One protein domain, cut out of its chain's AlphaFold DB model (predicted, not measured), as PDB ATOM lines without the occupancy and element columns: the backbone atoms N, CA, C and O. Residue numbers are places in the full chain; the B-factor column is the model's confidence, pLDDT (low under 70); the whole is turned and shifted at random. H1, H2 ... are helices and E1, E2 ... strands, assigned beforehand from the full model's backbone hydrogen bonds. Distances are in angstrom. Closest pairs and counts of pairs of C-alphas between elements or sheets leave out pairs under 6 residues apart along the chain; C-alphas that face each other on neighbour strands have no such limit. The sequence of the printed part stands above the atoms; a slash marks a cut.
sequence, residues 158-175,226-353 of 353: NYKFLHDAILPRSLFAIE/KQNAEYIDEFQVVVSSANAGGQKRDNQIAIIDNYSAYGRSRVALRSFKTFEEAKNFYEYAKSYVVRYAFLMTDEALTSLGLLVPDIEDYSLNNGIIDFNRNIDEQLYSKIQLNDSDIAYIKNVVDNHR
ATOM      1  N   ASN A 158     245.923 183.403 125.922       95.56
ATOM      2  CA  ASN A 158     246.695 183.943 127.043       95.56
ATOM      3  C   ASN A 158     246.834 182.949 128.215       95.56
ATOM      4  O   ASN A 158     246.812 183.338 129.381       95.56
ATOM      5  N   TYR A 159     246.962 181.663 127.888       95.75
ATOM      6  CA  TYR A 159     247.265 180.609 128.850       95.75
ATOM      7  C   TYR A 159     248.768 180.524 129.114       95.75
ATOM      8  O   TYR A 159     249.588 181.059 128.362       95.75
ATOM      9  N   LYS A 160     249.128 179.792 130.168       96.62
ATOM     10  CA  LYS A 160     250.515 179.421 130.468       96.62
ATOM     11  C   LYS A 160     250.814 177.999 130.010       96.62
ATOM     12  O   LYS A 160     249.930 177.253 129.580       96.62
ATOM     13  N   PHE A 161     252.084 177.629 130.100       98.00
ATOM     14  CA  PHE A 161     252.491 176.236 130.004       98.00
ATOM     15  C   PHE A 161     252.531 175.616 131.397       98.00
ATOM     16  O   PHE A 161     252.943 176.266 132.358       98.00
ATOM     17  N   LEU A 162     252.160 174.338 131.489       98.00
ATOM     18  CA  LEU A 162     252.076 173.621 132.762       98.00
ATOM     19  C   LEU A 162     253.407 173.617 133.513       98.00
ATOM     20  O   LEU A 162     253.405 173.555 134.736       98.00
ATOM     21  N   HIS A 163     254.526 173.708 132.784       96.88
ATOM     22  CA  HIS A 163     255.873 173.838 133.336       96.88
ATOM     23  C   HIS A 163     255.953 174.797 134.535       96.88
ATOM     24  O   HIS A 163     256.556 174.449 135.547       96.88
ATOM     25  N   ASP A 164     255.295 175.956 134.445       96.00
ATOM     26  CA  ASP A 164     255.356 177.004 135.469       96.00
ATOM     27  C   ASP A 164     254.649 176.608 136.779       96.00
ATOM     28  O   ASP A 164     254.905 177.200 137.828       96.00
ATOM     29  N   ALA A 165     253.758 175.614 136.733       96.69
ATOM     30  CA  ALA A 165     253.008 175.109 137.881       96.69
ATOM     31  C   ALA A 165     253.620 173.847 138.514       96.69
ATOM     32  O   ALA A 165     253.211 173.458 139.612       96.69
ATOM     33  N   ILE A 166     254.585 173.208 137.842       97.50
ATOM     34  CA  ILE A 166     255.206 171.967 138.316       97.50
ATOM     35  C   ILE A 166     255.978 172.242 139.605       97.50
ATOM     36  O   ILE A 166     256.860 173.101 139.669       97.50
ATOM     37  N   LEU A 167     255.669 171.468 140.644       97.12
ATOM     38  CA  LEU A 167     256.301 171.622 141.946       97.12
ATOM     39  C   LEU A 167     257.698 170.982 141.967       97.12
ATOM     40  O   LEU A 167     257.955 169.992 141.270       97.12
ATOM     41  N   PRO A 168     258.624 171.486 142.807       95.25
ATOM     42  CA  PRO A 168     259.970 170.940 142.893       95.25
ATOM     43  C   PRO A 168     259.982 169.441 143.217       95.25
ATOM     44  O   PRO A 168     259.265 168.969 144.096       95.25
ATOM     45  N   ARG A 169     260.902 168.684 142.602       94.38
ATOM     46  CA  ARG A 169     261.106 167.249 142.903       94.38
ATOM     47  C   ARG A 169     261.393 166.968 144.386       94.38
ATOM     48  O   ARG A 169     261.190 165.857 144.862       94.38
ATOM     49  N   SER A 170     261.931 167.946 145.110       95.06
ATOM     50  CA  SER A 170     262.179 167.882 146.555       95.06
ATOM     51  C   SER A 170     261.063 168.513 147.385       95.06
ATOM     52  O   SER A 170     261.374 169.019 148.458       95.06
ATOM     53  N   LEU A 171     259.806 168.504 146.922       97.19
ATOM     54  CA  LEU A 171     258.688 169.195 147.577       97.19
ATOM     55  C   LEU A 171     258.678 168.997 149.100       97.19
ATOM     56  O   LEU A 171     258.694 169.973 149.835       97.19
ATOM     57  N   PHE A 172     258.773 167.754 149.573       98.00
ATOM     58  CA  PHE A 172     258.757 167.436 151.006       98.00
ATOM     59  C   PHE A 172     260.141 167.178 151.630       98.00
ATOM     60  O   PHE A 172     260.232 166.778 152.790       98.00
ATOM     61  N   ALA A 173     261.224 167.363 150.866       96.50
ATOM     62  CA  ALA A 173     262.606 167.085 151.275       96.50
ATOM     63  C   ALA A 173     262.863 165.656 151.818       96.50
ATOM     64  O   ALA A 173     263.742 165.444 152.653       96.50
ATOM     65  N   ILE A 174     262.120 164.658 151.323       96.69
ATOM     66  CA  ILE A 174     262.331 163.243 151.657       96.69
ATOM     67  C   ILE A 174     263.298 162.606 150.653       96.69
ATOM     68  O   ILE A 174     262.967 162.380 149.484       96.69
ATOM     69  N   GLU A 175     264.508 162.307 151.126       94.88
ATOM     70  CA  GLU A 175     265.555 161.675 150.325       94.88
ATOM     71  C   GLU A 175     265.339 160.172 150.122       94.88
ATOM     72  O   GLU A 175     264.600 159.505 150.847       94.88
ATOM     73  N   LYS A 226     259.477 168.591 156.982       96.06
ATOM     74  CA  LYS A 226     260.066 169.854 157.459       96.06
ATOM     75  C   LYS A 226     259.927 171.012 156.473       96.06
ATOM     76  O   LYS A 226     260.262 172.137 156.826       96.06
ATOM     77  N   GLN A 227     259.480 170.737 155.251       96.62
ATOM     78  CA  GLN A 227     259.333 171.718 154.177       96.62
ATOM     79  C   GLN A 227     257.991 171.505 153.487       96.62
ATOM     80  O   GLN A 227     257.599 170.357 153.281       96.62
ATOM     81  N   ASN A 228     257.330 172.609 153.133       97.62
ATOM     82  CA  ASN A 228     256.100 172.621 152.339       97.62
ATOM     83  C   ASN A 228     254.995 171.715 152.926       97.62
ATOM     84  O   ASN A 228     254.304 170.992 152.208       97.62
ATOM     85  N   ALA A 229     254.873 171.698 154.258       96.25
ATOM     86  CA  ALA A 229     253.948 170.822 154.979       96.25
ATOM     87  C   ALA A 229     252.472 171.161 154.711       96.25
ATOM     88  O   ALA A 229     251.609 170.310 154.908       96.25
ATOM     89  N   GLU A 230     252.188 172.376 154.243       95.88
ATOM     90  CA  GLU A 230     250.873 172.811 153.779       95.88
ATOM     91  C   GLU A 230     250.351 171.968 152.610       95.88
ATOM     92  O   GLU A 230     249.151 171.731 152.526       95.88
ATOM     93  N   TYR A 231     251.238 171.432 151.764       97.62
ATOM     94  CA  TYR A 231     250.827 170.584 150.647       97.62
ATOM     95  C   TYR A 231     250.353 169.205 151.097       97.62
ATOM     96  O   TYR A 231     249.657 168.551 150.336       97.62
ATOM     97  N   ILE A 232     250.675 168.756 152.315       97.31
ATOM     98  CA  ILE A 232     250.170 167.474 152.835       97.31
ATOM     99  C   ILE A 232     248.639 167.460 152.828       97.31
ATOM    100  O   ILE A 232     248.063 166.411 152.579       97.31
ATOM    101  N   ASP A 233     247.998 168.609 153.064       97.06
ATOM    102  CA  ASP A 233     246.538 168.745 153.133       97.06
ATOM    103  C   ASP A 233     245.883 169.021 151.767       97.06
ATOM    104  O   ASP A 233     244.705 169.384 151.699       97.06
ATOM    105  N   GLU A 234     246.617 168.836 150.670       98.25
ATOM    106  CA  GLU A 234     246.133 169.016 149.304       98.25
ATOM    107  C   GLU A 234     246.281 167.727 148.486       98.25
ATOM    108  O   GLU A 234     247.157 166.902 148.728       98.25
ATOM    109  N   PHE A 235     245.423 167.559 147.483       98.62
ATOM    110  CA  PHE A 235     245.527 166.482 146.507       98.62
ATOM    111  C   PHE A 235     246.551 166.863 145.440       98.62
ATOM    112  O   PHE A 235     246.389 167.884 144.771       98.62
ATOM    113  N   GLN A 236     247.568 166.035 145.213       98.44
ATOM    114  CA  GLN A 236     248.533 166.280 144.140       98.44
ATOM    115  C   GLN A 236     248.382 165.278 143.013       98.44
ATOM    116  O   GLN A 236     248.315 164.068 143.228       98.44
ATOM    117  N   VAL A 237     248.429 165.785 141.786       98.62
ATOM    118  CA  VAL A 237     248.573 164.930 140.611       98.62
ATOM    119  C   VAL A 237     250.048 164.846 140.266       98.62
ATOM    120  O   VAL A 237     250.699 165.851 139.973       98.62
ATOM    121  N   VAL A 238     250.586 163.634 140.343       98.25
ATOM    122  CA  VAL A 238     252.020 163.361 140.258       98.25
ATOM    123  C   VAL A 238     252.350 162.441 139.094       98.25
ATOM    124  O   VAL A 238     251.522 161.639 138.675       98.25
ATOM    125  N   VAL A 239     253.599 162.492 138.640       97.00
ATOM    126  CA  VAL A 239     254.205 161.515 137.721       97.00
ATOM    127  C   VAL A 239     255.484 160.935 138.324       97.00
ATOM    128  O   VAL A 239     256.012 161.426 139.328       97.00
ATOM    129  N   SER A 240     255.982 159.846 137.746       93.94
ATOM    130  CA  SER A 240     257.290 159.275 138.072       93.94
ATOM    131  C   SER A 240     258.402 160.259 137.726       93.94
ATOM    132  O   SER A 240     258.502 160.710 136.590       93.94
ATOM    133  N   SER A 241     259.312 160.539 138.659       91.50
ATOM    134  CA  SER A 241     260.472 161.395 138.361       91.50
ATOM    135  C   SER A 241     261.473 160.759 137.392       91.50
ATOM    136  O   SER A 241     262.364 161.454 136.913       91.50
ATOM    137  N   ALA A 242     261.393 159.444 137.164       88.50
ATOM    138  CA  ALA A 242     262.320 158.733 136.288       88.50
ATOM    139  C   ALA A 242     261.919 158.805 134.807       88.50
ATOM    140  O   ALA A 242     262.805 158.796 133.964       88.50
ATOM    141  N   ASN A 243     260.614 158.874 134.513       89.19
ATOM    142  CA  ASN A 243     260.063 158.935 133.154       89.19
ATOM    143  C   ASN A 243     258.875 159.911 133.143       89.19
ATOM    144  O   ASN A 243     257.735 159.512 132.932       89.19
ATOM    145  N   ALA A 244     259.115 161.173 133.500       90.50
ATOM    146  CA  ALA A 244     258.035 162.100 133.821       90.50
ATOM    147  C   ALA A 244     257.174 162.467 132.601       90.50
ATOM    148  O   ALA A 244     255.954 162.572 132.731       90.50
ATOM    149  N   GLY A 245     257.782 162.606 131.419       87.25
ATOM    150  CA  GLY A 245     257.049 162.829 130.176       87.25
ATOM    151  C   GLY A 245     256.558 161.550 129.491       87.25
ATOM    152  O   GLY A 245     255.790 161.636 128.537       87.25
ATOM    153  N   GLY A 246     256.924 160.373 130.008       86.81
ATOM    154  CA  GLY A 246     256.431 159.079 129.535       86.81
ATOM    155  C   GLY A 246     257.205 158.484 128.361       86.81
ATOM    156  O   GLY A 246     256.686 157.586 127.701       86.81
ATOM    157  N   GLN A 247     258.425 158.950 128.073       77.88
ATOM    158  CA  GLN A 247     259.260 158.298 127.068       77.88
ATOM    159  C   GLN A 247     259.742 156.923 127.553       77.88
ATOM    160  O   GLN A 247     260.209 156.765 128.683       77.88
ATOM    161  N   LYS A 248     259.695 155.922 126.659       75.19
ATOM    162  CA  LYS A 248     260.155 154.524 126.842       75.19
ATOM    163  C   LYS A 248     259.348 153.679 127.828       75.19
ATOM    164  O   LYS A 248     259.498 152.459 127.797       75.19
ATOM    165  N   ARG A 249     258.637 154.305 128.769       81.81
ATOM    166  CA  ARG A 249     257.779 153.676 129.779       81.81
ATOM    167  C   ARG A 249     256.695 154.654 130.208       81.81
ATOM    168  O   ARG A 249     256.933 155.857 130.256       81.81
ATOM    169  N   ASP A 250     255.567 154.111 130.654       85.06
ATOM    170  CA  ASP A 250     254.474 154.877 131.261       85.06
ATOM    171  C   ASP A 250     254.966 155.833 132.372       85.06
ATOM    172  O   ASP A 250     255.782 155.463 133.228       85.06
ATOM    173  N   ASN A 251     254.459 157.071 132.358       88.00
ATOM    174  CA  ASN A 251     254.834 158.112 133.320       88.00
ATOM    175  C   ASN A 251     254.221 157.911 134.713       88.00
ATOM    176  O   ASN A 251     254.585 158.618 135.655       88.00
ATOM    177  N   GLN A 252     253.336 156.925 134.870       93.44
ATOM    178  CA  GLN A 252     252.666 156.563 136.111       93.44
ATOM    179  C   GLN A 252     251.926 157.738 136.741       93.44
ATOM    180  O   GLN A 252     252.067 157.973 137.948       93.44
ATOM    181  N   ILE A 253     251.181 158.489 135.924       96.31
ATOM    182  CA  ILE A 253     250.346 159.571 136.432       96.31
ATOM    183  C   ILE A 253     249.358 159.039 137.477       96.31
ATOM    184  O   ILE A 253     248.673 158.037 137.258       96.31
ATOM    185  N   ALA A 254     249.303 159.696 138.630       97.50
ATOM    186  CA  ALA A 254     248.488 159.275 139.761       97.50
ATOM    187  C   ALA A 254     248.034 160.476 140.592       97.50
ATOM    188  O   ALA A 254     248.685 161.519 140.589       97.50
ATOM    189  N   ILE A 255     246.939 160.298 141.328       98.44
ATOM    190  CA  ILE A 255     246.497 161.238 142.358       98.44
ATOM    191  C   ILE A 255     247.027 160.735 143.701       98.44
ATOM    192  O   ILE A 255     246.829 159.571 144.051       98.44
ATOM    193  N   ILE A 256     247.705 161.609 144.434       97.69
ATOM    194  CA  ILE A 256     248.071 161.426 145.835       97.69
ATOM    195  C   ILE A 256     247.084 162.240 146.674       97.69
ATOM    196  O   ILE A 256     246.729 163.359 146.306       97.69
ATOM    197  N   ASP A 257     246.568 161.633 147.741       96.69
ATOM    198  CA  ASP A 257     245.542 162.246 148.583       96.69
ATOM    199  C   ASP A 257     246.095 163.260 149.588       96.69
ATOM    200  O   ASP A 257     247.297 163.371 149.824       96.69
ATOM    201  N   ASN A 258     245.167 163.994 150.193       96.56
ATOM    202  CA  ASN A 258     245.395 165.139 151.065       96.56
ATOM    203  C   ASN A 258     245.768 164.777 152.515       96.56
ATOM    204  O   ASN A 258     245.365 165.448 153.466       96.56
ATOM    205  N   TYR A 259     246.503 163.684 152.685       96.56
ATOM    206  CA  TYR A 259     247.165 163.304 153.937       96.56
ATOM    207  C   TYR A 259     248.428 162.476 153.649       96.56
ATOM    208  O   TYR A 259     248.873 161.646 154.451       96.56
ATOM    209  N   SER A 260     249.012 162.700 152.472       97.44
ATOM    210  CA  SER A 260     250.149 161.956 151.956       97.44
ATOM    211  C   SER A 260     251.305 162.874 151.575       97.44
ATOM    212  O   SER A 260     251.137 164.027 151.188       97.44
ATOM    213  N   ALA A 261     252.509 162.319 151.633       97.81
ATOM    214  CA  ALA A 261     253.724 162.912 151.103       97.81
ATOM    215  C   ALA A 261     254.513 161.879 150.294       97.81
ATOM    216  O   ALA A 261     254.256 160.673 150.339       97.81
ATOM    217  N   TYR A 262     255.512 162.343 149.551       97.62
ATOM    218  CA  TYR A 262     256.352 161.485 148.726       97.62
ATOM    219  C   TYR A 262     257.791 161.988 148.635       97.62
ATOM    220  O   TYR A 262     258.084 163.171 148.811       97.62
ATOM    221  N   GLY A 263     258.702 161.055 148.370       96.06
ATOM    222  CA  GLY A 263     260.114 161.336 148.146       96.06
ATOM    223  C   GLY A 263     260.465 161.566 146.676       96.06
ATOM    224  O   GLY A 263     259.616 161.772 145.811       96.06
ATOM    225  N   ARG A 264     261.762 161.447 146.379       93.31
ATOM    226  CA  ARG A 264     262.382 161.703 145.061       93.31
ATOM    227  C   ARG A 264     261.873 160.843 143.893       93.31
ATOM    228  O   ARG A 264     262.365 161.031 142.776       93.31
ATOM    229  N   SER A 265     261.002 159.864 144.133       92.56
ATOM    230  CA  SER A 265     260.429 158.984 143.107       92.56
ATOM    231  C   SER A 265     259.263 159.628 142.353       92.56
ATOM    232  O   SER A 265     258.931 159.171 141.258       92.56
ATOM    233  N   ARG A 266     258.661 160.685 142.910       95.75
ATOM    234  CA  ARG A 266     257.508 161.390 142.343       95.75
ATOM    235  C   ARG A 266     257.794 162.879 142.179       95.75
ATOM    236  O   ARG A 266     258.612 163.459 142.889       95.75
ATOM    237  N   VAL A 267     257.111 163.489 141.219       97.00
ATOM    238  CA  VAL A 267     257.068 164.941 141.013       97.00
ATOM    239  C   VAL A 267     255.615 165.354 140.814       97.00
ATOM    240  O   VAL A 267     254.901 164.701 140.053       97.00
ATOM    241  N   ALA A 268     255.167 166.398 141.513       98.00
ATOM    242  CA  ALA A 268     253.829 166.946 141.323       98.00
ATOM    243  C   ALA A 268     253.784 167.839 140.094       98.00
ATOM    244  O   ALA A 268     254.521 168.816 140.001       98.00
ATOM    245  N   LEU A 269     252.863 167.515 139.192       98.12
ATOM    246  CA  LEU A 269     252.493 168.394 138.096       98.12
ATOM    247  C   LEU A 269     251.724 169.612 138.618       98.12
ATOM    248  O   LEU A 269     251.933 170.711 138.121       98.12
ATOM    249  N   ARG A 270     250.842 169.407 139.609       98.12
ATOM    250  CA  ARG A 270     250.042 170.452 140.262       98.12
ATOM    251  C   ARG A 270     249.436 169.934 141.575       98.12
ATOM    252  O   ARG A 270     249.344 168.720 141.780       98.12
ATOM    253  N   SER A 271     249.025 170.857 142.444       98.00
ATOM    254  CA  SER A 271     248.330 170.591 143.711       98.00
ATOM    255  C   SER A 271     246.957 171.267 143.747       98.00
ATOM    256  O   SER A 271     246.781 172.321 143.132       98.00
ATOM    257  N   PHE A 272     245.999 170.655 144.444       98.31
ATOM    258  CA  PHE A 272     244.597 171.064 144.482       98.31
ATOM    259  C   PHE A 272     243.989 170.899 145.871       98.31
ATOM    260  O   PHE A 272     244.212 169.907 146.564       98.31
ATOM    261  N   LYS A 273     243.110 171.827 146.246       97.62
ATOM    262  CA  LYS A 273     242.393 171.770 147.529       97.62
ATOM    263  C   LYS A 273     241.236 170.777 147.528       97.62
ATOM    264  O   LYS A 273     240.787 170.356 148.591       97.62
ATOM    265  N   THR A 274     240.727 170.423 146.350       97.81
ATOM    266  CA  THR A 274     239.583 169.525 146.202       97.81
ATOM    267  C   THR A 274     239.960 168.294 145.389       97.81
ATOM    268  O   THR A 274     240.738 168.364 144.435       97.81
ATOM    269  N   PHE A 275     239.376 167.151 145.753       98.31
ATOM    270  CA  PHE A 275     239.538 165.923 144.977       98.31
ATOM    271  C   PHE A 275     238.941 166.056 143.570       98.31
ATOM    272  O   PHE A 275     239.467 165.475 142.626       98.31
ATOM    273  N   GLU A 276     237.857 166.823 143.419       98.19
ATOM    274  CA  GLU A 276     237.194 167.036 142.131       98.19
ATOM    275  C   GLU A 276     238.118 167.730 141.122       98.19
ATOM    276  O   GLU A 276     238.313 167.209 140.025       98.19
ATOM    277  N   GLU A 277     238.765 168.835 141.501       98.25
ATOM    278  CA  GLU A 277     239.722 169.514 140.617       98.25
ATOM    279  C   GLU A 277     240.950 168.646 140.328       98.25
ATOM    280  O   GLU A 277     241.387 168.567 139.179       98.25
ATOM    281  N   ALA A 278     241.473 167.933 141.335       98.62
ATOM    282  CA  ALA A 278     242.574 166.994 141.131       98.62
ATOM    283  C   ALA A 278     242.201 165.893 140.130       98.62
ATOM    284  O   ALA A 278     242.999 165.547 139.260       98.62
ATOM    285  N   LYS A 279     240.976 165.365 140.214       98.62
ATOM    286  CA  LYS A 279     240.457 164.363 139.282       98.62
ATOM    287  C   LYS A 279     240.290 164.933 137.872       98.62
ATOM    288  O   LYS A 279     240.696 164.284 136.912       98.62
ATOM    289  N   ASN A 280     239.751 166.141 137.737       98.69
ATOM    290  CA  ASN A 280     239.593 166.802 136.441       98.69
ATOM    291  C   ASN A 280     240.950 167.064 135.776       98.69
ATOM    292  O   ASN A 280     241.144 166.738 134.604       98.69
ATOM    293  N   PHE A 281     241.923 167.572 136.535       98.69
ATOM    294  CA  PHE A 281     243.297 167.732 136.065       98.69
ATOM    295  C   PHE A 281     243.952 166.395 135.709       98.69
ATOM    296  O   PHE A 281     244.643 166.294 134.698       98.69
ATOM    297  N   TYR A 282     243.731 165.353 136.510       98.69
ATOM    298  CA  TYR A 282     244.238 164.010 136.234       98.69
ATOM    299  C   TYR A 282     243.720 163.464 134.896       98.69
ATOM    300  O   TYR A 282     244.512 162.968 134.092       98.69
ATOM    301  N   GLU A 283     242.421 163.598 134.614       98.50
ATOM    302  CA  GLU A 283     241.853 163.187 133.324       98.50
ATOM    303  C   GLU A 283     242.327 164.090 132.173       98.50
ATOM    304  O   GLU A 283     242.672 163.587 131.101       98.50
ATOM    305  N   TYR A 284     242.461 165.402 132.403       98.69
ATOM    306  CA  TYR A 284     243.069 166.328 131.441       98.69
ATOM    307  C   TYR A 284     244.480 165.887 131.047       98.69
ATOM    308  O   TYR A 284     244.790 165.746 129.863       98.69
ATOM    309  N   ALA A 285     245.325 165.610 132.040       98.12
ATOM    310  CA  ALA A 285     246.712 165.214 131.848       98.12
ATOM    311  C   ALA A 285     246.869 163.839 131.172       98.12
ATOM    312  O   ALA A 285     247.918 163.545 130.598       98.12
ATOM    313  N   LYS A 286     245.816 163.009 131.192       97.12
ATOM    314  CA  LYS A 286     245.740 161.720 130.488       97.12
ATOM    315  C   LYS A 286     245.192 161.808 129.067       97.12
ATOM    316  O   LYS A 286     245.285 160.815 128.339       97.12
ATOM    317  N   SER A 287     244.672 162.955 128.639       97.88
ATOM    318  CA  SER A 287     244.271 163.158 127.243       97.88
ATOM    319  C   SER A 287     245.455 162.946 126.290       97.88
ATOM    320  O   SER A 287     246.623 163.131 126.650       97.88
ATOM    321  N   TYR A 288     245.176 162.517 125.064       97.56
ATOM    322  CA  TYR A 288     246.185 162.242 124.044       97.56
ATOM    323  C   TYR A 288     247.030 163.469 123.721       97.56
ATOM    324  O   TYR A 288     248.251 163.352 123.645       97.56
ATOM    325  N   VAL A 289     246.409 164.642 123.578       97.94
ATOM    326  CA  VAL A 289     247.145 165.877 123.272       97.94
ATOM    327  C   VAL A 289     248.115 166.230 124.397       97.94
ATOM    328  O   VAL A 289     249.260 166.590 124.128       97.94
ATOM    329  N   VAL A 290     247.686 166.103 125.656       97.88
ATOM    330  CA  VAL A 290     248.536 166.450 126.800       97.88
ATOM    331  C   VAL A 290     249.662 165.435 126.982       97.88
ATOM    332  O   VAL A 290     250.817 165.834 127.129       97.88
ATOM    333  N   ARG A 291     249.375 164.129 126.880       96.69
ATOM    334  CA  ARG A 291     250.414 163.084 126.891       96.69
ATOM    335  C   ARG A 291     251.424 163.269 125.761       96.69
ATOM    336  O   ARG A 291     252.623 163.142 125.984       96.69
ATOM    337  N   TYR A 292     250.960 163.626 124.571       96.12
ATOM    338  CA  TYR A 292     251.833 163.946 123.448       96.12
ATOM    339  C   TYR A 292     252.719 165.167 123.734       96.12
ATOM    340  O   TYR A 292     253.931 165.107 123.538       96.12
ATOM    341  N   ALA A 293     252.156 166.251 124.272       96.06
ATOM    342  CA  ALA A 293     252.924 167.443 124.632       96.06
ATOM    343  C   ALA A 293     253.977 167.173 125.727       96.06
ATOM    344  O   ALA A 293     255.061 167.765 125.704       96.06
ATOM    345  N   PHE A 294     253.700 166.249 126.653       95.12
ATOM    346  CA  PHE A 294     254.700 165.748 127.596       95.12
ATOM    347  C   PHE A 294     255.857 165.036 126.882       95.12
ATOM    348  O   PHE A 294     257.009 165.392 127.125       95.12
ATOM    349  N   LEU A 295     255.573 164.111 125.957       92.62
ATOM    350  CA  LEU A 295     256.602 163.386 125.192       92.62
ATOM    351  C   LEU A 295     257.527 164.321 124.405       92.62
ATOM    352  O   LEU A 295     258.732 164.073 124.340       92.62
ATOM    353  N   MET A 296     256.981 165.409 123.853       90.00
ATOM    354  CA  MET A 296     257.743 166.418 123.102       90.00
ATOM    355  C   MET A 296     258.734 167.214 123.960       90.00
ATOM    356  O   MET A 296     259.579 167.919 123.419       90.00
ATOM    357  N   THR A 297     258.624 167.147 125.290       88.31
ATOM    358  CA  THR A 297     259.437 167.946 126.220       88.31
ATOM    359  C   THR A 297     260.158 167.104 127.279       88.31
ATOM    360  O   THR A 297     260.708 167.644 128.238       88.31
ATOM    361  N   ASP A 298     260.214 165.784 127.092       82.19
ATOM    362  CA  ASP A 298     260.784 164.811 128.039       82.19
ATOM    363  C   ASP A 298     262.306 164.608 127.871       82.19
ATOM    364  O   ASP A 298     262.813 163.490 127.924       82.19
ATOM    365  N   GLU A 299     263.065 165.683 127.639       79.81
ATOM    366  CA  GLU A 299     264.536 165.612 127.589       79.81
ATOM    367  C   GLU A 299     265.148 165.526 128.995       79.81
ATOM    368  O   GLU A 299     266.091 164.772 129.250       79.81
ATOM    369  N   ALA A 300     264.607 166.315 129.921       85.19
ATOM    370  CA  ALA A 300     264.976 166.336 131.325       85.19
ATOM    371  C   ALA A 300     263.785 166.789 132.175       85.19
ATOM    372  O   ALA A 300     262.836 167.403 131.694       85.19
ATOM    373  N   LEU A 301     263.860 166.581 133.490       87.12
ATOM    374  CA  LEU A 301     262.810 167.069 134.385       87.12
ATOM    375  C   LEU A 301     262.650 168.602 134.327       87.12
ATOM    376  O   LEU A 301     261.554 169.112 134.520       87.12
ATOM    377  N   THR A 302     263.728 169.331 134.023       88.31
ATOM    378  CA  THR A 302     263.722 170.794 133.861       88.31
ATOM    379  C   THR A 302     263.020 171.271 132.595       88.31
ATOM    380  O   THR A 302     262.748 172.459 132.493       88.31
ATOM    381  N   SER A 303     262.749 170.394 131.626       90.75
ATOM    382  CA  SER A 303     261.987 170.731 130.418       90.75
ATOM    383  C   SER A 303     260.541 170.237 130.467       90.75
ATOM    384  O   SER A 303     259.753 170.577 129.588       90.75
ATOM    385  N   LEU A 304     260.174 169.459 131.491       94.56
ATOM    386  CA  LEU A 304     258.857 168.847 131.608       94.56
ATOM    387  C   LEU A 304     257.747 169.902 131.519       94.56
ATOM    388  O   LEU A 304     257.750 170.883 132.261       94.56
ATOM    389  N   GLY A 305     256.785 169.679 130.624       95.56
ATOM    390  CA  GLY A 305     255.588 170.514 130.522       95.56
ATOM    391  C   GLY A 305     255.760 171.811 129.726       95.56
ATOM    392  O   GLY A 305     254.807 172.581 129.662       95.56
ATOM    393  N   LEU A 306     256.907 172.055 129.071       95.38
ATOM    394  CA  LEU A 306     257.171 173.279 128.277       95.38
ATOM    395  C   LEU A 306     256.316 173.430 127.000       95.38
ATOM    396  O   LEU A 306     256.409 174.436 126.284       95.38
ATOM    397  N   LEU A 307     255.515 172.415 126.680       95.75
ATOM    398  CA  LEU A 307     254.546 172.424 125.585       95.75
ATOM    399  C   LEU A 307     253.127 172.095 126.063       95.75
ATOM    400  O   LEU A 307     252.187 172.223 125.289       95.75
ATOM    401  N   VAL A 308     252.944 171.680 127.317       98.06
ATOM    402  CA  VAL A 308     251.630 171.266 127.820       98.06
ATOM    403  C   VAL A 308     250.797 172.513 128.119       98.06
ATOM    404  O   VAL A 308     251.219 173.304 128.964       98.06
ATOM    405  N   PRO A 309     249.637 172.714 127.463       98.00
ATOM    406  CA  PRO A 309     248.752 173.825 127.789       98.00
ATOM    407  C   PRO A 309     248.248 173.718 129.225       98.00
ATOM    408  O   PRO A 309     247.830 172.646 129.663       98.00
ATOM    409  N   ASP A 310     248.260 174.836 129.937       97.75
ATOM    410  CA  ASP A 310     247.688 174.949 131.271       97.75
ATOM    411  C   ASP A 310     246.450 175.835 131.206       97.75
ATOM    412  O   ASP A 310     246.550 177.025 130.914       97.75
ATOM    413  N   ILE A 311     245.276 175.249 131.441       95.69
ATOM    414  CA  ILE A 311     244.016 176.007 131.447       95.69
ATOM    415  C   ILE A 311     243.764 176.706 132.791       95.69
ATOM    416  O   ILE A 311     242.763 177.400 132.919       95.69
ATOM    417  N   GLU A 312     244.676 176.535 133.760       94.56
ATOM    418  CA  GLU A 312     244.739 177.125 135.103       94.56
ATOM    419  C   GLU A 312     243.569 176.778 136.046       94.56
ATOM    420  O   GLU A 312     243.820 176.448 137.208       94.56
ATOM    421  N   ASP A 313     242.329 176.792 135.557       96.19
ATOM    422  CA  ASP A 313     241.098 176.438 136.263       96.19
ATOM    423  C   ASP A 313     240.571 175.068 135.798       96.19
ATOM    424  O   ASP A 313     240.160 174.880 134.650       96.19
ATOM    425  N   TYR A 314     240.581 174.102 136.719       97.81
ATOM    426  CA  TYR A 314     240.129 172.723 136.500       97.81
ATOM    427  C   TYR A 314     238.794 172.422 137.207       97.81
ATOM    428  O   TYR A 314     238.392 171.261 137.323       97.81
ATOM    429  N   SER A 315     238.085 173.453 137.675       97.06
ATOM    430  CA  SER A 315     236.732 173.326 138.220       97.06
ATOM    431  C   SER A 315     235.715 172.991 137.121       97.06
ATOM    432  O   SER A 315     235.978 173.177 135.936       97.06
ATOM    433  N   LEU A 316     234.511 172.531 137.472       95.81
ATOM    434  CA  LEU A 316     233.462 172.249 136.473       95.81
ATOM    435  C   LEU A 316     232.944 173.499 135.736       95.81
ATOM    436  O   LEU A 316     232.342 173.375 134.673       95.81
ATOM    437  N   ASN A 317     233.188 174.696 136.278       94.31
ATOM    438  CA  ASN A 317     232.669 175.960 135.751       94.31
ATOM    439  C   ASN A 317     233.741 176.799 135.033       94.31
ATOM    440  O   ASN A 317     233.501 177.973 134.757       94.31
ATOM    441  N   ASN A 318     234.888 176.199 134.691       95.00
ATOM    442  CA  ASN A 318     236.024 176.891 134.069       95.00
ATOM    443  C   ASN A 318     235.699 177.527 132.696       95.00
ATOM    444  O   ASN A 318     236.412 178.408 132.230       95.00
ATOM    445  N   GLY A 319     234.625 177.089 132.019       93.69
ATOM    446  CA  GLY A 319     234.175 177.639 130.729       93.69
ATOM    447  C   GLY A 319     235.044 177.268 129.514       93.69
ATOM    448  O   GLY A 319     234.727 177.643 128.384       93.69
ATOM    449  N   ILE A 320     236.116 176.504 129.725       94.38
ATOM    450  CA  ILE A 320     237.095 176.077 128.722       94.38
ATOM    451  C   ILE A 320     236.859 174.610 128.352       94.38
ATOM    452  O   ILE A 320     236.640 174.329 127.176       94.38
ATOM    453  N   ILE A 321     236.886 173.693 129.318       97.06
ATOM    454  CA  ILE A 321     236.694 172.245 129.147       97.06
ATOM    455  C   ILE A 321     235.509 171.783 129.999       97.06
ATOM    456  O   ILE A 321     235.481 172.005 131.208       97.06
ATOM    457  N   ASP A 322     234.558 171.092 129.374       97.69
ATOM    458  CA  ASP A 322     233.510 170.345 130.072       97.69
ATOM    459  C   ASP A 322     234.054 168.962 130.455       97.69
ATOM    460  O   ASP A 322     234.160 168.065 129.613       97.69
ATOM    461  N   PHE A 323     234.416 168.793 131.729       97.25
ATOM    462  CA  PHE A 323     234.969 167.546 132.270       97.25
ATOM    463  C   PHE A 323     233.963 166.388 132.342       97.25
ATOM    464  O   PHE A 323     234.362 165.251 132.587       97.25
ATOM    465  N   ASN A 324     232.675 166.637 132.077       96.38
ATOM    466  CA  ASN A 324     231.660 165.584 131.966       96.38
ATOM    467  C   ASN A 324     231.545 165.014 130.542       96.38
ATOM    468  O   ASN A 324     230.727 164.128 130.289       96.38
ATOM    469  N   ARG A 325     232.343 165.523 129.596       97.00
ATOM    470  CA  ARG A 325     232.395 165.072 128.202       97.00
ATOM    471  C   ARG A 325     233.786 164.571 127.842       97.00
ATOM    472  O   ARG A 325     234.734 164.668 128.615       97.00
ATOM    473  N   ASN A 326     233.916 164.052 126.624       97.94
ATOM    474  CA  ASN A 326     235.197 163.629 126.083       97.94
ATOM    475  C   ASN A 326     236.169 164.827 125.997       97.94
ATOM    476  O   ASN A 326     235.933 165.781 125.253       97.94
ATOM    477  N   ILE A 327     237.244 164.792 126.789       98.31
ATOM    478  CA  ILE A 327     238.253 165.860 126.851       98.31
ATOM    479  C   ILE A 327     239.074 165.908 125.556       98.31
ATOM    480  O   ILE A 327     239.374 166.994 125.062       98.31
ATOM    481  N   ASP A 328     239.398 164.751 124.975       98.38
ATOM    482  CA  ASP A 328     240.188 164.662 123.746       98.38
ATOM    483  C   ASP A 328     239.492 165.368 122.579       98.38
ATOM    484  O   ASP A 328     240.093 166.220 121.931       98.38
ATOM    485  N   GLU A 329     238.206 165.088 122.353       98.19
ATOM    486  CA  GLU A 329     237.425 165.720 121.277       98.19
ATOM    487  C   GLU A 329     237.366 167.247 121.420       98.19
ATOM    488  O   GLU A 329     237.510 167.985 120.439       98.19
ATOM    489  N   GLN A 330     237.212 167.732 122.655       98.38
ATOM    490  CA  GLN A 330     237.222 169.164 122.946       98.38
ATOM    491  C   GLN A 330     238.586 169.792 122.644       98.38
ATOM    492  O   GLN A 330     238.641 170.869 122.043       98.38
ATOM    493  N   LEU A 331     239.682 169.132 123.028       98.31
ATOM    494  CA  LEU A 331     241.038 169.610 122.767       98.31
ATOM    495  C   LEU A 331     241.373 169.600 121.275       98.31
ATOM    496  O   LEU A 331     241.918 170.589 120.785       98.31
ATOM    497  N   TYR A 332     240.994 168.552 120.536       98.44
ATOM    498  CA  TYR A 332     241.186 168.491 119.085       98.44
ATOM    499  C   TYR A 332     240.531 169.681 118.383       98.44
ATOM    500  O   TYR A 332     241.181 170.378 117.604       98.44
ATOM    501  N   SER A 333     239.273 169.972 118.727       97.81
ATOM    502  CA  SER A 333     238.539 171.104 118.161       97.81
ATOM    503  C   SER A 333     239.177 172.451 118.521       97.81
ATOM    504  O   SER A 333     239.413 173.285 117.644       97.81
ATOM    505  N   LYS A 334     239.513 172.667 119.800       97.44
ATOM    506  CA  LYS A 334     240.061 173.945 120.291       97.44
ATOM    507  C   LYS A 334     241.454 174.257 119.745       97.44
ATOM    508  O   LYS A 334     241.750 175.421 119.483       97.44
ATOM    509  N   ILE A 335     242.285 173.231 119.561       97.75
ATOM    510  CA  ILE A 335     243.650 173.349 119.020       97.75
ATOM    511  C   ILE A 335     243.644 173.322 117.482       97.75
ATOM    512  O   ILE A 335     244.653 173.635 116.856       97.75
ATOM    513  N   GLN A 336     242.488 173.041 116.868       97.44
ATOM    514  CA  GLN A 336     242.304 172.969 115.416       97.44
ATOM    515  C   GLN A 336     243.144 171.846 114.788       97.44
ATOM    516  O   GLN A 336     243.811 172.033 113.769       97.44
ATOM    517  N   LEU A 337     243.115 170.674 115.428       97.75
ATOM    518  CA  LEU A 337     243.759 169.457 114.943       97.75
ATOM    519  C   LEU A 337     242.857 168.769 113.913       97.75
ATOM    520  O   LEU A 337     241.665 168.580 114.152       97.75
ATOM    521  N   ASN A 338     243.430 168.405 112.767       96.56
ATOM    522  CA  ASN A 338     242.746 167.625 111.738       96.56
ATOM    523  C   ASN A 338     242.905 166.112 111.992       96.56
ATOM    524  O   ASN A 338     243.687 165.692 112.844       96.56
ATOM    525  N   ASP A 339     242.197 165.280 111.225       96.69
ATOM    526  CA  ASP A 339     242.218 163.820 111.405       96.69
ATOM    527  C   ASP A 339     243.626 163.207 111.301       96.69
ATOM    528  O   ASP A 339     243.948 162.272 112.036       96.69
ATOM    529  N   SER A 340     244.492 163.756 110.440       92.50
ATOM    530  CA  SER A 340     245.885 163.309 110.312       92.50
ATOM    531  C   SER A 340     246.713 163.676 111.542       92.50
ATOM    532  O   SER A 340     247.522 162.859 111.984       92.50
ATOM    533  N   ASP A 341     246.515 164.868 112.111       95.31
ATOM    534  CA  ASP A 341     247.173 165.270 113.358       95.31
ATOM    535  C   ASP A 341     246.756 164.325 114.494       95.31
ATOM    536  O   ASP A 341     247.597 163.820 115.234       95.31
ATOM    537  N   ILE A 342     245.452 164.049 114.607       97.50
ATOM    538  CA  ILE A 342     244.879 163.200 115.659       97.50
ATOM    539  C   ILE A 342     245.407 161.768 115.544       97.50
ATOM    540  O   ILE A 342     245.822 161.181 116.546       97.50
ATOM    541  N   ALA A 343     245.407 161.198 114.336       95.00
ATOM    542  CA  ALA A 343     245.936 159.859 114.092       95.00
ATOM    543  C   ALA A 343     247.425 159.771 114.453       95.00
ATOM    544  O   ALA A 343     247.845 158.822 115.118       95.00
ATOM    545  N   TYR A 344     248.207 160.786 114.080       92.69
ATOM    546  CA  TYR A 344     249.625 160.855 114.406       92.69
ATOM    547  C   TYR A 344     249.873 160.964 115.918       92.69
ATOM    548  O   TYR A 344     250.654 160.181 116.459       92.69
ATOM    549  N   ILE A 345     249.169 161.860 116.620       95.69
ATOM    550  CA  ILE A 345     249.256 162.017 118.082       95.69
ATOM    551  C   ILE A 345     248.986 160.685 118.787       95.69
ATOM    552  O   ILE A 345     249.772 160.268 119.637       95.69
ATOM    553  N   LYS A 346     247.897 159.998 118.416       95.62
ATOM    554  CA  LYS A 346     247.547 158.689 118.986       95.62
ATOM    555  C   LYS A 346     248.649 157.666 118.736       95.62
ATOM    556  O   LYS A 346     249.116 157.036 119.677       95.62
ATOM    557  N   ASN A 347     249.131 157.577 117.496       91.44
ATOM    558  CA  ASN A 347     250.209 156.664 117.129       91.44
ATOM    559  C   ASN A 347     251.502 156.923 117.921       91.44
ATOM    560  O   ASN A 347     252.153 155.974 118.350       91.44
ATOM    561  N   VAL A 348     251.879 158.187 118.135       89.56
ATOM    562  CA  VAL A 348     253.051 158.537 118.950       89.56
ATOM    563  C   VAL A 348     252.835 158.109 120.398       89.56
ATOM    564  O   VAL A 348     253.684 157.417 120.954       89.56
ATOM    565  N   VAL A 349     251.701 158.472 120.995       91.69
ATOM    566  CA  VAL A 349     251.410 158.192 122.408       91.69
ATOM    567  C   VAL A 349     251.288 156.692 122.692       91.69
ATOM    568  O   VAL A 349     251.770 156.233 123.727       91.69
ATOM    569  N   ASP A 350     250.675 155.925 121.794       90.75
ATOM    570  CA  ASP A 350     250.419 154.500 122.012       90.75
ATOM    571  C   ASP A 350     251.653 153.625 121.743       90.75
ATOM    572  O   ASP A 350     251.833 152.617 122.425       90.75
ATOM    573  N   ASN A 351     252.537 154.028 120.821       82.25
ATOM    574  CA  ASN A 351     253.755 153.274 120.491       82.25
ATOM    575  C   ASN A 351     255.000 153.680 121.301       82.25
ATOM    576  O   ASN A 351     256.024 153.010 121.199       82.25
ATOM    577  N   HIS A 352     254.946 154.755 122.096       68.94
ATOM    578  CA  HIS A 352     256.047 155.152 122.995       68.94
ATOM    579  C   HIS A 352     255.971 154.511 124.396       68.94
ATOM    580  O   HIS A 352     256.753 154.885 125.276       68.94
ATOM    581  N   ARG A 353     255.051 153.558 124.598       45.91
ATOM    582  CA  ARG A 353     254.814 152.858 125.869       45.91
ATOM    583  C   ARG A 353     255.772 151.712 126.164       45.91
ATOM    584  O   ARG A 353     256.105 150.953 125.229       45.91
TER     585      ARG A 353
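This is residues 158 to 175 and 226 to 353 of the 353 residues of the protein "Site-specific DNA-methyltransferase (adenine-specific)" of Coprococcus comes (UniProt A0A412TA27). A small antiparallel sheet of three strands, E2, E1 and E4, has one helix, H3, packed along one face, and beyond the last residues of H3 a cluster of three helices, H4, H5 and H6, fills the other end. The longest axis runs from H2 and the residues at the cut, at the sheet's end, to H6, while the long stretch of residues 296 to 326 loops between H4 and H5 and its residues 309 to 310 pair with residues 160 to 161 near H1. The 146 printed residues include six named helices and four named strands, in the order H1 H2 E1 E2 E3 E4 H3 H4 H5 H6; the sheet's order is E2 E1 E4, and E3 pairs with no named strand. The class is mixed, helices and strands, with 70 residues, under half, in named elements. The whole is compact, with a radius of gyration of the C-alphas of 15.0 A, and spans 49 by 35 by 24 A.

H1, residues 162 to 165, only grazes the sheet; its closest C-alpha pair with E4, residues 266 to 272, is Ala 165 and Arg 270, 6.0 A. H2, residues 229 to 233, also only grazes it, with residues 231 to 233; the closest C-alphas of H2 and E3, residues 260 to 262, are those of Ile 232 and Ser 260, 5.6 A. E1, residues 235 to 240, is the inner strand, and E1 and E2, residues 254 to 256, form a hairpin, antiparallel at 135 degrees, with N 236 and O 256 at 3.0 A. E1 and E4 are antiparallel at 156 degrees, with N 235 and O 272 at 2.8 A. H3, residues 275 to 286, makes two layers with the sheet, a helix on one face of it: its height over the sheet is 8.4 A, and it runs along the strands, at 13 degrees to E1 on the local plane. It lies over E1, and only just not over E4, with 9 of its 12 C-alphas falling on E1 and 2 on E4. H3 is close to but not clearly touching H4, residues 288 to 295, about perpendicular at 75 degrees, with C-alphas 285 and 291 closest at 6.5 A. H4 touches H5, residues 327 to 335, about perpendicular at 76 degrees, closest at the C-alphas of Tyr 288 and Asp 328, 6.5 A. H6, residues 339 to 351, touches H4 with residues 345 to 349 alone, at a steep tilt of 55 degrees, the same way; the closest C-alphas, of Tyr 292 and Val 349, are 5.9 A apart. H3 and H6 are apart. In H3, H4, H5 and H6 every O i to N i+4 pair is within hydrogen-bond range; in H2 it is 0 of 1, with 2 of 2 O i to N i+3 pairs within range, and H1 is too short for an i+4 pair.

H1 begins at C-alpha 162, at (252.076, 173.621, 132.762). E1 measures 16.2 A from first to last C-alpha, and E4 16.3 A. H3 begins at C-alpha 275, at (239.538, 165.923, 144.977), and is 16.3 A long. H4 is 10.5 A, H5 12.1 A and H6 18.1 A long; H6 ends at C-alpha 351, at (253.755, 153.274, 120.491). H1, H2, E2 and E3 are shorter, from 5.4 A for H1 to 7.9 A for H2.

The C-alphas of Lys 226 and Asp 339 are the farthest apart, at 49.8 A. Residues 176 to 225 are not printed, and C-alphas 175 and 226 are 12.2 A apart across this cut, in the link from H1 to H2. The links E1 to E2, 13 residues, and H4 to H5, 31 residues, are long; the others printed whole are tight. The mean pLDDT of the printed part is 94.6, and residues 352 to 353 are under 70.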